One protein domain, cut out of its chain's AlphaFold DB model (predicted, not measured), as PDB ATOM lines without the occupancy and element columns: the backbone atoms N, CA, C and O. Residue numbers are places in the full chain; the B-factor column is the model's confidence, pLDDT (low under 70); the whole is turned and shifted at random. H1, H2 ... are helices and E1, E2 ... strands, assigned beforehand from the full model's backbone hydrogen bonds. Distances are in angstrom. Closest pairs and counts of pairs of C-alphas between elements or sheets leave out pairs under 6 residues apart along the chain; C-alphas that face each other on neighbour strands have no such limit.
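Overview. This is residues 204 to 295 of the 645 residues of an uncharacterized protein of Modestobacter sp. CPCC 205119 (UniProt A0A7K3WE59). Little regular structure is here: a strongly twisted, curled antiparallel sheet, E2-E1-E3-E4, with long loops around it and a small helix, H1, at the far end of an arm where residues 276 to 281 stick out. The printed part has 92 residues, in chain order E1, E2, E3, E4, H1; under half are in named elements, mostly strand. It is compact, radius of gyration of the C-alphas 14.2 A, spanning 45 by 32 by 26 A.

Along the chain. Find C-alpha 247 at (392.231, 316.072, 413.206); E3, residues 247 to 255, runs 24.2 A from there. Beside it are E1, 204 to 209, 16.7 A, and E4, 267 to 271, 13.1 A. E2 is 219 to 222, 10.3 A; H1, 280 to 285, 8.5 A, ends at (375.542, 306.959, 415.531).

Arrangement. Look at E1 and E3, antiparallel at 154 degrees: N 206 and O 252 are 2.8 A apart. Hairpin E1 and E2 has N 205 and O 221 at 2.8 A; hairpin E3 and E4 has N 249 and O 269 at 2.8 A. H1, with every O i to N i+4 pair within hydrogen-bond range, is not on the sheet.

Size, cuts and confidence. The C-alphas of Gly 259 and Asp 278, the two farthest apart, are 45.8 A apart. The printed part has no cut; links E2 to E3 and E3 to E4 are long. The pLDDT is under 70 at 274 to 278 and 283 to 288.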
ATOM      1  N   THR A 204     381.599 335.526 415.357       95.94
ATOM      2  CA  THR A 204     382.480 334.854 414.395       95.94
ATOM      3  C   THR A 204     383.509 333.974 415.093       95.94
ATOM      4  O   THR A 204     384.118 334.371 416.090       95.94
ATOM      5  N   PHE A 205     383.737 332.786 414.538       96.25
ATOM      6  CA  PHE A 205     384.681 331.799 415.044       96.25
ATOM      7  C   PHE A 205     385.621 331.330 413.942       96.25
ATOM      8  O   PHE A 205     385.169 330.916 412.877       96.25
ATOM      9  N   ASP A 206     386.912 331.320 414.241       95.56
ATOM     10  CA  ASP A 206     387.958 330.753 413.400       95.56
ATOM     11  C   ASP A 206     388.301 329.347 413.891       95.56
ATOM     12  O   ASP A 206     388.591 329.134 415.070       95.56
ATOM     13  N   VAL A 207     388.314 328.377 412.982       95.69
ATOM     14  CA  VAL A 207     388.674 326.986 413.270       95.69
ATOM     15  C   VAL A 207     390.091 326.730 412.768       95.69
ATOM     16  O   VAL A 207     390.334 326.671 411.564       95.69
ATOM     17  N   LEU A 208     391.052 326.589 413.680       95.81
ATOM     18  CA  LEU A 208     392.480 326.469 413.369       95.81
ATOM     19  C   LEU A 208     392.960 325.023 413.569       95.81
ATOM     20  O   LEU A 208     392.764 324.479 414.654       95.81
ATOM     21  N   PRO A 209     393.622 324.383 412.591       95.62
ATOM     22  CA  PRO A 209     394.199 323.058 412.797       95.62
ATOM     23  C   PRO A 209     395.355 323.120 413.804       95.62
ATOM     24  O   PRO A 209     396.265 323.944 413.682       95.62
ATOM     25  N   VAL A 210     395.350 322.231 414.798       96.00
ATOM     26  CA  VAL A 210     396.417 322.168 415.808       96.00
ATOM     27  C   VAL A 210     397.717 321.702 415.147       96.00
ATOM     28  O   VAL A 210     397.766 320.651 414.513       96.00
ATOM     29  N   GLY A 211     398.786 322.485 415.306       93.44
ATOM     30  CA  GLY A 211     400.101 322.203 414.716       93.44
ATOM     31  C   GLY A 211     400.294 322.731 413.291       93.44
ATOM     32  O   GLY A 211     401.402 322.635 412.761       93.44
ATOM     33  N   ALA A 212     399.266 323.326 412.678       90.38
ATOM     34  CA  ALA A 212     399.435 324.065 411.434       90.38
ATOM     35  C   ALA A 212     400.190 325.388 411.680       90.38
ATOM     36  O   ALA A 212     400.088 325.968 412.765       90.38
ATOM     37  N   PRO A 213     400.960 325.888 410.694       88.25
ATOM     38  CA  PRO A 213     401.581 327.202 410.799       88.25
ATOM     39  C   PRO A 213     400.504 328.275 410.995       88.25
ATOM     40  O   PRO A 213     399.473 328.265 410.323       88.25
ATOM     41  N   ALA A 214     400.752 329.208 411.915       83.94
ATOM     42  CA  ALA A 214     399.861 330.336 412.149       83.94
ATOM     43  C   ALA A 214     399.663 331.112 410.839       83.94
ATOM     44  O   ALA A 214     400.640 331.546 410.227       83.94
ATOM     45  N   GLY A 215     398.417 331.283 410.395       77.25
ATOM     46  CA  GLY A 215     398.147 332.171 409.264       77.25
ATOM     47  C   GLY A 215     396.840 331.953 408.518       77.25
ATOM     48  O   GLY A 215     396.396 332.884 407.856       77.25
ATOM     49  N   ARG A 216     396.199 330.782 408.616       89.56
ATOM     50  CA  ARG A 216     394.907 330.584 407.949       89.56
ATOM     51  C   ARG A 216     393.975 329.656 408.727       89.56
ATOM     52  O   ARG A 216     394.382 328.526 409.012       89.56
ATOM     53  N   PRO A 217     392.750 330.094 409.057       94.12
ATOM     54  CA  PRO A 217     391.741 329.187 409.581       94.12
ATOM     55  C   PRO A 217     391.376 328.142 408.521       94.12
ATOM     56  O   PRO A 217     391.289 328.445 407.331       94.12
ATOM     57  N   ALA A 218     391.179 326.899 408.959       93.81
ATOM     58  CA  ALA A 218     390.617 325.830 408.136       93.81
ATOM     59  C   ALA A 218     389.144 326.103 407.797       93.81
ATOM     60  O   ALA A 218     388.659 325.676 406.751       93.81
ATOM     61  N   GLY A 219     388.458 326.858 408.655       93.94
ATOM     62  CA  GLY A 219     387.127 327.365 408.383       93.94
ATOM     63  C   GLY A 219     386.731 328.508 409.307       93.94
ATOM     64  O   GLY A 219     387.366 328.739 410.335       93.94
ATOM     65  N   VAL A 220     385.684 329.218 408.911       94.38
ATOM     66  CA  VAL A 220     385.073 330.321 409.645       94.38
ATOM     67  C   VAL A 220     383.604 329.986 409.868       94.38
ATOM     68  O   VAL A 220     382.949 329.402 409.007       94.38
ATOM     69  N   CYS A 221     383.087 330.339 411.034       94.31
ATOM     70  CA  CYS A 221     381.707 330.108 411.430       94.31
ATOM     71  C   CYS A 221     381.097 331.434 411.876       94.31
ATOM     72  O   CYS A 221     381.703 332.129 412.690       94.31
ATOM     73  N   VAL A 222     379.922 331.790 411.359       94.75
ATOM     74  CA  VAL A 222     379.163 332.967 411.805       94.75
ATOM     75  C   VAL A 222     377.838 332.489 412.370       94.75
ATOM     76  O   VAL A 222     377.133 331.721 411.720       94.75
ATOM     77  N   THR A 223     377.532 332.916 413.586       94.62
ATOM     78  CA  THR A 223     376.325 332.499 414.304       94.62
ATOM     79  C   THR A 223     375.050 333.086 413.728       94.62
ATOM     80  O   THR A 223     375.016 334.235 413.280       94.62
ATOM     81  N   ASP A 224     374.007 332.264 413.743       91.81
ATOM     82  CA  ASP A 224     372.622 332.638 413.490       91.81
ATOM     83  C   ASP A 224     371.948 333.164 414.783       91.81
ATOM     84  O   ASP A 224     372.586 333.179 415.840       91.81
ATOM     85  N   PRO A 225     370.674 333.609 414.744       91.56
ATOM     86  CA  PRO A 225     370.007 334.162 415.926       91.56
ATOM     87  C   PRO A 225     369.899 333.210 417.124       91.56
ATOM     88  O   PRO A 225     369.830 333.673 418.260       91.56
ATOM     89  N   SER A 226     369.933 331.891 416.900       89.94
ATOM     90  CA  SER A 226     369.936 330.886 417.973       89.94
ATOM     91  C   SER A 226     371.320 330.692 418.609       89.94
ATOM     92  O   SER A 226     371.446 330.119 419.696       89.94
ATOM     93  N   GLY A 227     372.370 331.204 417.962       92.75
ATOM     94  CA  GLY A 227     373.767 331.024 418.349       92.75
ATOM     95  C   GLY A 227     374.407 329.768 417.759       92.75
ATOM     96  O   GLY A 227     375.567 329.490 418.057       92.75
ATOM     97  N   GLY A 228     373.682 329.014 416.930       92.50
ATOM     98  CA  GLY A 228     374.239 327.934 416.121       92.50
ATOM     99  C   GLY A 228     375.021 328.488 414.934       92.50
ATOM    100  O   GLY A 228     374.791 329.611 414.488       92.50
ATOM    101  N   CYS A 229     375.977 327.722 414.415       92.88
ATOM    102  CA  CYS A 229     376.644 328.067 413.165       92.88
ATOM    103  C   CYS A 229     377.153 326.816 412.444       92.88
ATOM    104  O   CYS A 229     377.384 325.768 413.048       92.88
ATOM    105  N   THR A 230     377.324 326.930 411.128       90.25
ATOM    106  CA  THR A 230     377.972 325.911 410.297       90.25
ATOM    107  C   THR A 230     379.335 326.429 409.858       90.25
ATOM    108  O   THR A 230     379.462 327.588 409.467       90.25
ATOM    109  N   VAL A 231     380.371 325.590 409.939       91.75
ATOM    110  CA  VAL A 231     381.714 325.982 409.490       91.75
ATOM    111  C   VAL A 231     381.739 326.029 407.964       91.75
ATOM    112  O   VAL A 231     381.378 325.056 407.305       91.75
ATOM    113  N   HIS A 232     382.204 327.145 407.413       91.69
ATOM    114  CA  HIS A 232     382.467 327.365 405.989       91.69
ATOM    115  C   HIS A 232     383.976 327.483 405.765       91.69
ATOM    116  O   HIS A 232     384.698 327.869 406.687       91.69
ATOM    117  N   ARG A 233     384.509 327.140 404.581       89.06
ATOM    118  CA  ARG A 233     385.954 327.326 404.370       89.06
ATOM    119  C   ARG A 233     386.208 328.819 404.282       89.06
ATOM    120  O   ARG A 233     385.402 329.555 403.728       89.06
ATOM    121  N   ALA A 234     387.358 329.256 404.782       83.94
ATOM    122  CA  ALA A 234     387.718 330.673 404.782       83.94
ATOM    123  C   ALA A 234     387.783 331.303 403.372       83.94
ATOM    124  O   ALA A 234     387.751 332.525 403.253       83.94
ATOM    125  N   ASP A 235     387.884 330.476 402.327       84.62
ATOM    126  CA  ASP A 235     388.036 330.898 400.931       84.62
ATOM    127  C   ASP A 235     386.771 330.736 400.088       84.62
ATOM    128  O   ASP A 235     386.734 331.228 398.959       84.62
ATOM    129  N   ASP A 236     385.776 330.016 400.604       81.00
ATOM    130  CA  ASP A 236     384.570 329.690 399.852       81.00
ATOM    131  C   ASP A 236     383.540 330.823 400.017       81.00
ATOM    132  O   ASP A 236     383.526 331.541 401.023       81.00
ATOM    133  N   GLU A 237     382.676 331.016 399.014       79.38
ATOM    134  CA  GLU A 237     381.566 331.958 399.160       79.38
ATOM    135  C   GLU A 237     380.643 331.504 400.309       79.38
ATOM    136  O   GLU A 237     380.418 330.300 400.488       79.38
ATOM    137  N   PRO A 238     380.106 332.442 401.114       74.19
ATOM    138  CA  PRO A 238     379.260 332.108 402.253       74.19
ATOM    139  C   PRO A 238     378.080 331.231 401.811       74.19
ATOM    140  O   PRO A 238     377.277 331.637 400.972       74.19
ATOM    141  N   GLY A 239     377.983 330.027 402.383       73.12
ATOM    142  CA  GLY A 239     376.906 329.069 402.109       73.12
ATOM    143  C   GLY A 239     377.364 327.644 401.793       73.12
ATOM    144  O   GLY A 239     376.580 326.718 401.992       73.12
ATOM    145  N   GLU A 240     378.615 327.425 401.368       82.31
ATOM    146  CA  GLU A 240     379.142 326.066 401.170       82.31
ATOM    147  C   GLU A 240     379.771 325.535 402.464       82.31
ATOM    148  O   GLU A 240     380.668 326.149 403.043       82.31
ATOM    149  N   GLN A 241     379.247 324.423 402.975       83.62
ATOM    150  CA  GLN A 241     379.722 323.812 404.213       83.62
ATOM    151  C   GLN A 241     381.150 323.277 404.040       83.62
ATOM    152  O   GLN A 241     381.459 322.605 403.058       83.62
ATOM    153  N   ALA A 242     382.029 323.578 404.996       84.81
ATOM    154  CA  ALA A 242     383.395 323.082 404.989       84.81
ATOM    155  C   ALA A 242     383.468 321.634 405.454       84.81
ATOM    156  O   ALA A 242     383.193 321.324 406.615       84.81
ATOM    157  N   ASP A 243     384.012 320.784 404.593       86.75
ATOM    158  CA  ASP A 243     384.521 319.487 405.017       86.75
ATOM    159  C   ASP A 243     385.841 319.681 405.765       86.75
ATOM    160  O   ASP A 243     386.899 319.880 405.156       86.75
ATOM    161  N   LEU A 244     385.788 319.637 407.096       89.31
ATOM    162  CA  LEU A 244     386.994 319.609 407.916       89.31
ATOM    163  C   LEU A 244     387.589 318.190 407.904       89.31
ATOM    164  O   LEU A 244     386.895 317.240 408.276       89.31
ATOM    165  N   PRO A 245     388.863 318.005 407.508       91.19
ATOM    166  CA  PRO A 245     389.512 316.705 407.609       91.19
ATOM    167  C   PRO A 245     389.639 316.259 409.069       91.19
ATOM    168  O   PRO A 245     389.672 317.080 409.989       91.19
ATOM    169  N   ALA A 246     389.750 314.948 409.281       91.19
ATOM    170  CA  ALA A 246     389.968 314.388 410.608       91.19
ATOM    171  C   ALA A 246     391.230 314.980 411.257       91.19
ATOM    172  O   ALA A 246     392.297 315.013 410.640       91.19
ATOM    173  N   GLY A 247     391.124 315.441 412.500       94.12
ATOM    174  CA  GLY A 247     392.231 316.072 413.206       94.12
ATOM    175  C   GLY A 247     391.813 316.838 414.456       94.12
ATOM    176  O   GLY A 247     390.633 316.977 414.772       94.12
ATOM    177  N   ALA A 248     392.812 317.343 415.177       94.81
ATOM    178  CA  ALA A 248     392.609 318.255 416.295       94.81
ATOM    179  C   ALA A 248     392.560 319.702 415.791       94.81
ATOM    180  O   ALA A 248     393.395 320.121 414.985       94.81
ATOM    181  N   TYR A 249     391.609 320.467 416.311       95.56
ATOM    182  CA  TYR A 249     391.372 321.865 415.987       95.56
ATOM    183  C   TYR A 249     391.302 322.713 417.255       95.56
ATOM    184  O   TYR A 249     391.058 322.229 418.359       95.56
ATOM    185  N   SER A 250     391.531 324.002 417.068       95.56
ATOM    186  CA  SER A 250     391.401 325.049 418.061       95.56
ATOM    187  C   SER A 250     390.415 326.073 417.520       95.56
ATOM    188  O   SER A 250     390.677 326.700 416.496       95.56
ATOM    189  N   VAL A 251     389.286 326.241 418.195       95.62
ATOM    190  CA  VAL A 251     388.248 327.207 417.840       95.62
ATOM    191  C   VAL A 251     388.505 328.503 418.597       95.62
ATOM    192  O   VAL A 251     388.577 328.512 419.825       95.62
ATOM    193  N   VAL A 252     388.683 329.599 417.867       95.69
ATOM    194  CA  VAL A 252     388.954 330.932 418.414       95.69
ATOM    195  C   VAL A 252     387.790 331.837 418.062       95.69
ATOM    196  O   VAL A 252     387.495 332.034 416.888       95.69
ATOM    197  N   GLN A 253     387.135 332.414 419.065       96.31
ATOM    198  CA  GLN A 253     386.121 333.429 418.819       96.31
ATOM    199  C   GLN A 253     386.804 334.749 418.447       96.31
ATOM    200  O   GLN A 253     387.520 335.336 419.256       96.31
ATOM    201  N   THR A 254     386.601 335.212 417.216       95.62
ATOM    202  CA  THR A 254     387.191 336.456 416.699       95.62
ATOM    203  C   THR A 254     386.287 337.663 416.924       95.62
ATOM    204  O   THR A 254     386.782 338.781 417.066       95.62
ATOM    205  N   SER A 255     384.973 337.449 417.028       95.50
ATOM    206  CA  SER A 255     384.010 338.459 417.470       95.50
ATOM    207  C   SER A 255     382.855 337.813 418.241       95.50
ATOM    208  O   SER A 255     382.516 336.650 418.019       95.50
ATOM    209  N   ALA A 256     382.263 338.556 419.175       94.00
ATOM    210  CA  ALA A 256     381.083 338.125 419.924       94.00
ATOM    211  C   ALA A 256     379.805 338.728 419.347       94.00
ATOM    212  O   ALA A 256     379.842 339.788 418.721       94.00
ATOM    213  N   ALA A 257     378.673 338.083 419.632       93.25
ATOM    214  CA  ALA A 257     377.367 338.667 419.366       93.25
ATOM    215  C   ALA A 257     377.200 339.977 420.165       93.25
ATOM    216  O   ALA A 257     377.785 340.120 421.252       93.25
ATOM    217  N   PRO A 258     376.415 340.947 419.665       89.00
ATOM    218  CA  PRO A 258     376.156 342.195 420.371       89.00
ATOM    219  C   PRO A 258     375.692 341.968 421.816       89.00
ATOM    220  O   PRO A 258     374.792 341.183 422.089       89.00
ATOM    221  N   GLY A 259     376.322 342.668 422.761       88.88
ATOM    222  CA  GLY A 259     376.016 342.519 424.186       88.88
ATOM    223  C   GLY A 259     376.712 341.357 424.888       88.88
ATOM    224  O   GLY A 259     376.505 341.176 426.086       88.88
ATOM    225  N   LEU A 260     377.585 340.622 424.199       92.00
ATOM    226  CA  LEU A 260     378.432 339.589 424.787       92.00
ATOM    227  C   LEU A 260     379.916 339.980 424.720       92.00
ATOM    228  O   LEU A 260     380.360 340.697 423.825       92.00
ATOM    229  N   VAL A 261     380.705 339.518 425.689       91.81
ATOM    230  CA  VAL A 261     382.171 339.613 425.670       91.81
ATOM    231  C   VAL A 261     382.717 338.423 424.894       91.81
ATOM    232  O   VAL A 261     382.339 337.288 425.185       91.81
ATOM    233  N   ALA A 262     383.604 338.666 423.927       91.94
ATOM    234  CA  ALA A 262     384.279 337.592 423.202       91.94
ATOM    235  C   ALA A 262     385.169 336.780 424.139       91.94
ATOM    236  O   ALA A 262     385.930 337.326 424.939       91.94
ATOM    237  N   MET A 263     385.078 335.464 424.021       93.06
ATOM    238  CA  MET A 263     385.966 334.552 424.709       93.06
ATOM    239  C   MET A 263     387.374 334.684 424.125       93.06
ATOM    240  O   MET A 263     387.590 334.527 422.927       93.06
ATOM    241  N   THR A 264     388.349 334.948 424.990       91.38
ATOM    242  CA  THR A 264     389.747 335.151 424.586       91.38
ATOM    243  C   THR A 264     390.547 333.851 424.512       91.38
ATOM    244  O   THR A 264     391.566 333.793 423.825       91.38
ATOM    245  N   ALA A 265     390.106 332.806 425.217       93.69
ATOM    246  CA  ALA A 265     390.785 331.517 425.264       93.69
ATOM    247  C   ALA A 265     390.335 330.610 424.101       93.69
ATOM    248  O   ALA A 265     389.136 330.359 423.969       93.69
ATOM    249  N   PRO A 266     391.264 330.072 423.290       94.62
ATOM    250  CA  PRO A 266     390.929 329.080 422.275       94.62
ATOM    251  C   PRO A 266     390.344 327.803 422.890       94.62
ATOM    252  O   PRO A 266     390.841 327.326 423.912       94.62
ATOM    253  N   GLN A 267     389.333 327.221 422.245       95.94
ATOM    254  CA  GLN A 267     388.689 325.983 422.689       95.94
ATOM    255  C   GLN A 267     389.135 324.790 421.839       95.94
ATOM    256  O   GLN A 267     389.103 324.871 420.609       95.94
ATOM    257  N   PRO A 268     389.551 323.672 422.453       95.31
ATOM    258  CA  PRO A 268     389.933 322.483 421.708       95.31
ATOM    259  C   PRO A 268     388.701 321.779 421.119       95.31
ATOM    260  O   PRO A 268     387.678 321.629 421.780       95.31
ATOM    261  N   MET A 269     388.832 321.279 419.892       94.38
ATOM    262  CA  MET A 269     387.830 320.470 419.193       94.38
ATOM    263  C   MET A 269     388.529 319.319 418.457       94.38
ATOM    264  O   MET A 269     389.669 319.475 418.026       94.38
ATOM    265  N   THR A 270     387.900 318.150 418.302       92.69
ATOM    266  CA  THR A 270     388.500 317.025 417.558       92.69
ATOM    267  C   THR A 270     387.559 316.520 416.476       92.69
ATOM    268  O   THR A 270     386.634 315.774 416.741       92.69
ATOM    269  N   VAL A 271     387.830 316.824 415.213       90.25
ATOM    270  CA  VAL A 271     387.052 316.220 414.128       90.25
ATOM    271  C   VAL A 271     387.539 314.790 413.938       90.25
ATOM    272  O   VAL A 271     388.699 314.552 413.602       90.25
ATOM    273  N   ARG A 272     386.670 313.813 414.182       85.69
ATOM    274  CA  ARG A 272     386.977 312.407 413.901       85.69
ATOM    275  C   ARG A 272     386.726 312.120 412.432       85.69
ATOM    276  O   ARG A 272     385.834 312.709 411.827       85.69
ATOM    277  N   GLU A 273     387.513 311.207 411.872       81.06
ATOM    278  CA  GLU A 273     387.275 310.711 410.521       81.06
ATOM    279  C   GLU A 273     385.847 310.185 410.460       81.06
ATOM    280  O   GLU A 273     385.438 309.367 411.292       81.06
ATOM    281  N   GLN A 274     385.060 310.738 409.537       67.69
ATOM    282  CA  GLN A 274     383.736 310.205 409.299       67.69
ATOM    283  C   GLN A 274     383.885 308.741 408.974       67.69
ATOM    284  O   GLN A 274     384.654 308.373 408.088       67.69
ATOM    285  N   CYS A 275     383.138 307.914 409.689       68.56
ATOM    286  CA  CYS A 275     383.095 306.522 409.327       68.56
ATOM    287  C   CYS A 275     382.630 306.420 407.881       68.56
ATOM    288  O   CYS A 275     381.625 307.024 407.487       68.56
ATOM    289  N   GLU A 276     383.377 305.652 407.104       69.62
ATOM    290  CA  GLU A 276     383.009 305.338 405.742       69.62
ATOM    291  C   GLU A 276     381.577 304.788 405.727       69.62
ATOM    292  O   GLU A 276     381.156 304.024 406.598       69.62
ATOM    293  N   ARG A 277     380.814 305.236 404.732       60.56
ATOM    294  CA  ARG A 277     379.360 305.076 404.571       60.56
ATOM    295  C   ARG A 277     378.837 303.635 404.707       60.56
ATOM    296  O   ARG A 277     377.630 303.447 404.850       60.56
ATOM    297  N   ASP A 278     379.724 302.647 404.656       69.00
ATOM    298  CA  ASP A 278     379.406 301.225 404.747       69.00
ATOM    299  C   ASP A 278     379.253 300.718 406.188       69.00
ATOM    300  O   ASP A 278     378.661 299.655 406.398       69.00
ATOM    301  N   ASP A 279     379.688 301.481 407.198       77.62
ATOM    302  CA  ASP A 279     379.398 301.135 408.586       77.62
ATOM    303  C   ASP A 279     378.032 301.704 409.006       77.62
ATOM    304  O   ASP A 279     377.897 302.844 409.460       77.62
ATOM    305  N   ILE A 280     376.987 300.881 408.845       76.56
ATOM    306  CA  ILE A 280     375.607 301.165 409.283       76.56
ATOM    307  C   ILE A 280     375.566 301.668 410.731       76.56
ATOM    308  O   ILE A 280     374.711 302.490 411.064       76.56
ATOM    309  N   MET A 281     376.482 301.210 411.590       71.19
ATOM    310  CA  MET A 281     376.542 301.684 412.968       71.19
ATOM    311  C   MET A 281     376.939 303.158 413.020       71.19
ATOM    312  O   MET A 281     376.345 303.918 413.773       71.19
ATOM    313  N   CYS A 282     377.840 303.626 412.169       70.31
ATOM    314  CA  CYS A 282     378.162 305.044 412.124       70.31
ATOM    315  C   CYS A 282     377.149 305.900 411.370       70.31
ATOM    316  O   CYS A 282     376.978 307.057 411.727       70.31
ATOM    317  N   ALA A 283     376.421 305.372 410.385       67.75
ATOM    318  CA  ALA A 283     375.292 306.114 409.815       67.75
ATOM    319  C   ALA A 283     374.180 306.354 410.860       67.75
ATOM    320  O   ALA A 283     373.473 307.357 410.798       67.75
ATOM    321  N   LEU A 284     374.039 305.443 411.830       69.94
ATOM    322  CA  LEU A 284     373.069 305.545 412.923       69.94
ATOM    323  C   LEU A 284     373.591 306.320 414.141       69.94
ATOM    324  O   LEU A 284     372.789 306.882 414.882       69.94
ATOM    325  N   PHE A 285     374.908 306.348 414.356       66.50
ATOM    326  CA  PHE A 285     375.542 306.959 415.531       66.50
ATOM    327  C   PHE A 285     376.589 308.012 415.184       66.50
ATOM    328  O   PHE A 285     377.431 308.300 416.032       66.50
ATOM    329  N   GLY A 286     376.572 308.552 413.962       60.94
ATOM    330  CA  GLY A 286     377.467 309.616 413.526       60.94
ATOM    331  C   GLY A 286     377.376 310.742 414.537       60.94
ATOM    332  O   GLY A 286     376.375 311.451 414.596       60.94
ATOM    333  N   ARG A 287     378.370 310.815 415.426       66.31
ATOM    334  CA  ARG A 287     378.329 311.745 416.542       66.31
ATOM    335  C   ARG A 287     378.657 313.104 415.971       66.31
ATOM    336  O   ARG A 287     379.790 313.340 415.561       66.31
ATOM    337  N   GLN A 288     377.657 313.967 415.942       69.75
ATOM    338  CA  GLN A 288     377.909 315.391 415.858       69.75
ATOM    339  C   GLN A 288     378.682 315.769 417.122       69.75
ATOM    340  O   GLN A 288     378.239 315.493 418.239       69.75
ATOM    341  N   GLU A 289     379.891 316.295 416.943       79.94
ATOM    342  CA  GLU A 289     380.618 316.912 418.043       79.94
ATOM    343  C   GLU A 289     380.121 318.352 418.162       79.94
ATOM    344  O   GLU A 289     380.450 319.199 417.336       79.94
ATOM    345  N   SER A 290     379.291 318.612 419.169       83.69
ATOM    346  CA  SER A 290     378.883 319.963 419.543       83.69
ATOM    347  C   SER A 290     379.974 320.591 420.411       83.69
ATOM    348  O   SER A 290     380.351 320.018 421.438       83.69
ATOM    349  N   LEU A 291     380.466 321.765 420.020       90.62
ATOM    350  CA  LEU A 291     381.314 322.594 420.871       90.62
ATOM    351  C   LEU A 291     380.465 323.709 421.472       90.62
ATOM    352  O   LEU A 291     379.932 324.538 420.740       90.62
ATOM    353  N   GLU A 292     380.386 323.746 422.795       90.88
ATOM    354  CA  GLU A 292     379.734 324.833 423.515       90.88
ATOM    355  C   GLU A 292     380.751 325.935 423.831       90.88
ATOM    356  O   GLU A 292     381.851 325.655 424.317       90.88
ATOM    357  N   VAL A 293     380.394 327.192 423.560       91.50
ATOM    358  CA  VAL A 293     381.242 328.351 423.861       91.50
ATOM    359  C   VAL A 293     380.517 329.280 424.820       91.50
ATOM    360  O   VAL A 293     379.439 329.770 424.521       91.50
ATOM    361  N   LEU A 294     381.123 329.552 425.973       91.25
ATOM    362  CA  LEU A 294     380.528 330.397 427.004       91.25
ATOM    363  C   LEU A 294     381.022 331.839 426.863       91.25
ATOM    364  O   LEU A 294     382.225 332.103 426.922       91.25
ATOM    365  N   ASN A 295     380.087 332.781 426.753       90.38
ATOM    366  CA  ASN A 295     380.374 334.212 426.694       90.38
ATOM    367  C   ASN A 295     379.834 334.926 427.937       90.38
ATOM    368  O   ASN A 295     378.754 334.613 428.436       90.38
TER     369      ASN A 295